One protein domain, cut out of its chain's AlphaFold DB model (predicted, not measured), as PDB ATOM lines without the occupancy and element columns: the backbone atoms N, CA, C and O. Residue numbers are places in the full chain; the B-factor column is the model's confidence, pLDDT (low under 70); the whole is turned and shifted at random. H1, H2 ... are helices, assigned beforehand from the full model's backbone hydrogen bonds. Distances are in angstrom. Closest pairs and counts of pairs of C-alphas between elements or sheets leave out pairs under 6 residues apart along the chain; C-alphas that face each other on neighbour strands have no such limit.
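AT A GLANCE: This is residues 131 to 176 of the 180 residues of the protein "PpiC domain-containing protein" of Bacteroidales bacterium (UniProt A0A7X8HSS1). What is the main picture? One long helix, H1, makes most of the length, and after it an open loop swings out and folds back toward the last part of H1, with the short helix H2 on its return. What is it built of? The printed part has 46 residues, with two named helices, H1 then H2, and no named strand: all helix. How compact is it? It is extended, with a radius of gyration of the C-alphas of 14.9 A and spans of 47 by 21 by 9 A.

IN THESE COORDINATES: Where is H1? It holds residues 131 to 157, 39.4 A from C-alpha 131 at (63.260, 42.058, 6.862) to C-alpha 157. Where is H2? It holds residues 170 to 173, ending at (43.792, 19.611, -10.570).

HOW THE PARTS SIT: Do H1 and H2 meet? They are apart. How are their backbones? In H1, 21 of 23 O i to N i+4 pairs are within hydrogen-bond range; H2 is too short for such a pair.

THE WHOLE: What stands free? Residues 131 to 146 and 157 to 172 do. Which link is long? H1 to H2, 12 residues; the printed part has no cut. Where is confidence low? Residue 176 is under 70.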
ATOM      1  N   TYR A 131      62.866  43.455   6.656       86.44
ATOM      2  CA  TYR A 131      63.260  42.058   6.862       86.44
ATOM      3  C   TYR A 131      62.106  41.193   7.382       86.44
ATOM      4  O   TYR A 131      61.805  40.151   6.806       86.44
ATOM      5  N   GLU A 132      61.410  41.643   8.430       84.31
ATOM      6  CA  GLU A 132      60.295  40.907   9.035       84.31
ATOM      7  C   GLU A 132      59.143  40.678   8.050       84.31
ATOM      8  O   GLU A 132      58.590  39.579   7.976       84.31
ATOM      9  N   LYS A 133      58.815  41.685   7.234       83.44
ATOM     10  CA  LYS A 133      57.764  41.582   6.217       83.44
ATOM     11  C   LYS A 133      58.153  40.578   5.136       83.44
ATOM     12  O   LYS A 133      57.361  39.694   4.808       83.44
ATOM     13  N   ILE A 134      59.375  40.680   4.615       89.62
ATOM     14  CA  ILE A 134      59.897  39.779   3.580       89.62
ATOM     15  C   ILE A 134      59.990  38.347   4.122       89.62
ATOM     16  O   ILE A 134      59.547  37.409   3.457       89.62
ATOM     17  N   LYS A 135      60.488  38.178   5.354       89.62
ATOM     18  CA  LYS A 135      60.556  36.894   6.061       89.62
ATOM     19  C   LYS A 135      59.176  36.255   6.171       89.62
ATOM     20  O   LYS A 135      59.040  35.078   5.853       89.62
ATOM     21  N   ASN A 136      58.159  37.012   6.582       88.06
ATOM     22  CA  ASN A 136      56.804  36.490   6.743       88.06
ATOM     23  C   ASN A 136      56.186  36.074   5.402       88.06
ATOM     24  O   ASN A 136      55.622  34.987   5.310       88.06
ATOM     25  N   VAL A 137      56.361  36.868   4.341       91.00
ATOM     26  CA  VAL A 137      55.890  36.498   2.992       91.00
ATOM     27  C   VAL A 137      56.579  35.224   2.497       91.00
ATOM     28  O   VAL A 137      55.908  34.297   2.045       91.00
ATOM     29  N   ALA A 138      57.904  35.139   2.622       94.19
ATOM     30  CA  ALA A 138      58.663  33.956   2.221       94.19
ATOM     31  C   ALA A 138      58.295  32.716   3.059       94.19
ATOM     32  O   ALA A 138      58.237  31.598   2.540       94.19
ATOM     33  N   LEU A 139      58.026  32.901   4.354       94.25
ATOM     34  CA  LEU A 139      57.576  31.839   5.249       94.25
ATOM     35  C   LEU A 139      56.209  31.296   4.824       94.25
ATOM     36  O   LEU A 139      56.049  30.079   4.738       94.25
ATOM     37  N   GLU A 140      55.243  32.169   4.528       93.44
ATOM     38  CA  GLU A 140      53.918  31.755   4.057       93.44
ATOM     39  C   GLU A 140      53.986  31.043   2.702       93.44
ATOM     40  O   GLU A 140      53.360  29.996   2.531       93.44
ATOM     41  N   GLN A 141      54.829  31.516   1.778       95.81
ATOM     42  CA  GLN A 141      55.081  30.819   0.512       95.81
ATOM     43  C   GLN A 141      55.603  29.393   0.745       95.81
ATOM     44  O   GLN A 141      55.045  28.433   0.211       95.81
ATOM     45  N   LYS A 142      56.606  29.215   1.615       96.56
ATOM     46  CA  LYS A 142      57.138  27.882   1.950       96.56
ATOM     47  C   LYS A 142      56.108  26.982   2.632       96.56
ATOM     48  O   LYS A 142      56.030  25.793   2.319       96.56
ATOM     49  N   LYS A 143      55.311  27.522   3.560       95.50
ATOM     50  CA  LYS A 143      54.211  26.777   4.193       95.50
ATOM     51  C   LYS A 143      53.222  26.285   3.139       95.50
ATOM     52  O   LYS A 143      52.854  25.113   3.159       95.50
ATOM     53  N   GLN A 144      52.845  27.148   2.197       94.56
ATOM     54  CA  GLN A 144      51.938  26.804   1.106       94.56
ATOM     55  C   GLN A 144      52.520  25.714   0.195       94.56
ATOM     56  O   GLN A 144      51.814  24.767  -0.153       94.56
ATOM     57  N   GLU A 145      53.804  25.791  -0.157       94.94
ATOM     58  CA  GLU A 145      54.483  24.763  -0.956       94.94
ATOM     59  C   GLU A 145      54.474  23.392  -0.269       94.94
ATOM     60  O   GLU A 145      54.113  22.379  -0.881       94.94
ATOM     61  N   ILE A 146      54.837  23.353   1.018       95.81
ATOM     62  CA  ILE A 146      54.849  22.121   1.815       95.81
ATOM     63  C   ILE A 146      53.434  21.564   1.951       95.81
ATOM     64  O   ILE A 146      53.237  20.360   1.771       95.81
ATOM     65  N   LEU A 147      52.448  22.425   2.213       93.25
ATOM     66  CA  LEU A 147      51.044  22.042   2.308       93.25
ATOM     67  C   LEU A 147      50.562  21.410   1.001       93.25
ATOM     68  O   LEU A 147      50.035  20.303   1.025       93.25
ATOM     69  N   LEU A 148      50.811  22.048  -0.148       90.69
ATOM     70  CA  LEU A 148      50.430  21.511  -1.457       90.69
ATOM     71  C   LEU A 148      51.105  20.165  -1.741       90.69
ATOM     72  O   LEU A 148      50.458  19.237  -2.231       90.69
ATOM     73  N   LYS A 149      52.393  20.025  -1.408       92.19
ATOM     74  CA  LYS A 149      53.118  18.754  -1.543       92.19
ATOM     75  C   LYS A 149      52.496  17.665  -0.667       92.19
ATOM     76  O   LYS A 149      52.279  16.547  -1.140       92.19
ATOM     77  N   TRP A 150      52.188  17.989   0.587       93.06
ATOM     78  CA  TRP A 150      51.525  17.080   1.516       93.06
ATOM     79  C   TRP A 150      50.135  16.674   1.012       93.06
ATOM     80  O   TRP A 150      49.841  15.479   0.950       93.06
ATOM     81  N   THR A 151      49.320  17.629   0.553       89.50
ATOM     82  CA  THR A 151      47.982  17.375   0.004       89.50
ATOM     83  C   THR A 151      48.044  16.428  -1.190       89.50
ATOM     84  O   THR A 151      47.345  15.415  -1.194       89.50
ATOM     85  N   ARG A 152      48.937  16.678  -2.159       87.94
ATOM     86  CA  ARG A 152      49.109  15.809  -3.340       87.94
ATOM     87  C   ARG A 152      49.493  14.379  -2.963       87.94
ATOM     88  O   ARG A 152      49.018  13.431  -3.583       87.94
ATOM     89  N   ASN A 153      50.340  14.204  -1.951       89.69
ATOM     90  CA  ASN A 153      50.702  12.873  -1.463       89.69
ATOM     91  C   ASN A 153      49.528  12.189  -0.757       89.69
ATOM     92  O   ASN A 153      49.300  10.995  -0.956       89.69
ATOM     93  N   LYS A 154      48.753  12.936   0.037       89.56
ATOM     94  CA  LYS A 154      47.633  12.374   0.793       89.56
ATOM     95  C   LYS A 154      46.486  11.938  -0.115       89.56
ATOM     96  O   LYS A 154      45.951  10.846   0.084       89.56
ATOM     97  N   VAL A 155      46.183  12.732  -1.145       87.69
ATOM     98  CA  VAL A 155      45.189  12.433  -2.191       87.69
ATOM     99  C   VAL A 155      45.438  11.064  -2.833       87.69
ATOM    100  O   VAL A 155      44.499  10.290  -2.962       87.69
ATOM    101  N   LYS A 156      46.693  10.701  -3.137       85.44
ATOM    102  CA  LYS A 156      47.037   9.394  -3.742       85.44
ATOM    103  C   LYS A 156      46.673   8.183  -2.877       85.44
ATOM    104  O   LYS A 156      46.470   7.097  -3.403       85.44
ATOM    105  N   THR A 157      46.639   8.359  -1.558       88.31
ATOM    106  CA  THR A 157      46.386   7.278  -0.584       88.31
ATOM    107  C   THR A 157      44.961   7.289  -0.034       88.31
ATOM    108  O   THR A 157      44.603   6.428   0.763       88.31
ATOM    109  N   THR A 158      44.153   8.273  -0.425       86.50
ATOM    110  CA  THR A 158      42.811   8.495   0.117       86.50
ATOM    111  C   THR A 158      41.782   8.187  -0.962       86.50
ATOM    112  O   THR A 158      41.882   8.691  -2.076       86.50
ATOM    113  N   HIS A 159      40.771   7.379  -0.645       85.25
ATOM    114  CA  HIS A 159      39.683   7.101  -1.580       85.25
ATOM    115  C   HIS A 159      38.772   8.334  -1.717       85.25
ATOM    116  O   HIS A 159      38.059   8.694  -0.778       85.25
ATOM    117  N   ILE A 160      38.781   8.973  -2.889       81.88
ATOM    118  CA  ILE A 160      37.999  10.179  -3.194       81.88
ATOM    119  C   ILE A 160      37.024   9.854  -4.328       81.88
ATOM    120  O   ILE A 160      37.438   9.422  -5.400       81.88
ATOM    121  N   LYS A 161      35.725  10.085  -4.108       82.00
ATOM    122  CA  LYS A 161      34.675   9.920  -5.124       82.00
ATOM    123  C   LYS A 161      34.131  11.288  -5.523       82.00
ATOM    124  O   LYS A 161      33.557  11.986  -4.691       82.00
ATOM    125  N   LEU A 162      34.286  11.654  -6.792       80.19
ATOM    126  CA  LEU A 162      33.755  12.897  -7.353       80.19
ATOM    127  C   LEU A 162      32.445  12.625  -8.097       80.19
ATOM    128  O   LEU A 162      32.302  11.600  -8.761       80.19
ATOM    129  N   LYS A 163      31.474  13.540  -7.984       83.19
ATOM    130  CA  LYS A 163      30.283  13.506  -8.845       83.19
ATOM    131  C   LYS A 163      30.668  13.981 -10.256       83.19
ATOM    132  O   LYS A 163      31.512  14.873 -10.342       83.19
ATOM    133  N   PRO A 164      30.013  13.485 -11.322       79.75
ATOM    134  CA  PRO A 164      30.357  13.818 -12.711       79.75
ATOM    135  C   PRO A 164      30.443  15.324 -12.991       79.75
ATOM    136  O   PRO A 164      31.392  15.784 -13.604       79.75
ATOM    137  N   TYR A 165      29.525  16.112 -12.425       80.31
ATOM    138  CA  TYR A 165      29.499  17.574 -12.565       80.31
ATOM    139  C   TYR A 165      30.792  18.287 -12.114       80.31
ATOM    140  O   TYR A 165      31.107  19.366 -12.599       80.31
ATOM    141  N   TYR A 166      31.546  17.704 -11.179       76.69
ATOM    142  CA  TYR A 166      32.783  18.301 -10.668       76.69
ATOM    143  C   TYR A 166      34.036  17.790 -11.381       76.69
ATOM    144  O   TYR A 166      35.131  18.231 -11.045       76.69
ATOM    145  N   GLN A 167      33.901  16.870 -12.341       70.88
ATOM    146  CA  GLN A 167      35.052  16.296 -13.035       70.88
ATOM    147  C   GLN A 167      35.712  17.286 -14.010       70.88
ATOM    148  O   GLN A 167      36.912  17.226 -14.235       70.88
ATOM    149  N   GLU A 168      34.961  18.263 -14.510       74.25
ATOM    150  CA  GLU A 168      35.467  19.307 -15.414       74.25
ATOM    151  C   GLU A 168      36.022  20.537 -14.661       74.25
ATOM    152  O   GLU A 168      36.305  21.579 -15.249       74.25
ATOM    153  N   CYS A 169      36.160  20.464 -13.329       75.88
ATOM    154  CA  CYS A 169      36.576  21.603 -12.513       75.88
ATOM    155  C   CYS A 169      38.107  21.705 -12.381       75.88
ATOM    156  O   CYS A 169      38.722  21.033 -11.550       75.88
ATOM    157  N   ASN A 170      38.709  22.662 -13.096       73.75
ATOM    158  CA  ASN A 170      40.153  22.964 -13.074       73.75
ATOM    159  C   ASN A 170      40.723  23.301 -11.676       73.75
ATOM    160  O   ASN A 170      41.936  23.306 -11.464       73.75
ATOM    161  N   LEU A 171      39.869  23.609 -10.693       73.88
ATOM    162  CA  LEU A 171      40.296  23.858  -9.312       73.88
ATOM    163  C   LEU A 171      40.879  22.596  -8.655       73.88
ATOM    164  O   LEU A 171      41.787  22.686  -7.829       73.88
ATOM    165  N   ILE A 172      40.360  21.424  -9.025       75.50
ATOM    166  CA  ILE A 172      40.648  20.131  -8.398       75.50
ATOM    167  C   ILE A 172      42.029  19.600  -8.826       75.50
ATOM    168  O   ILE A 172      42.752  19.006  -8.020       75.50
ATOM    169  N   GLU A 173      42.463  19.940 -10.042       72.00
ATOM    170  CA  GLU A 173      43.792  19.611 -10.570       72.00
ATOM    171  C   GLU A 173      44.929  20.228  -9.741       72.00
ATOM    172  O   GLU A 173      45.963  19.592  -9.518       72.00
ATOM    173  N   LYS A 174      44.731  21.439  -9.193       70.06
ATOM    174  CA  LYS A 174      45.741  22.121  -8.357       70.06
ATOM    175  C   LYS A 174      46.119  21.312  -7.112       70.06
ATOM    176  O   LYS A 174      47.272  21.365  -6.666       70.06
ATOM    177  N   PHE A 175      45.175  20.530  -6.590       71.00
ATOM    178  CA  PHE A 175      45.357  19.655  -5.431       71.00
ATOM    179  C   PHE A 175      45.872  18.253  -5.801       71.00
ATOM    180  O   PHE A 175      46.081  17.423  -4.917       71.00
ATOM    181  N   GLY A 176      46.145  17.995  -7.085       69.62
ATOM    182  CA  GLY A 176      46.673  16.720  -7.580       69.62
ATOM    183  C   GLY A 176      45.643  15.596  -7.641       69.62
ATOM    184  O   GLY A 176      46.026  14.429  -7.667       69.62
TER     185      GLY A 176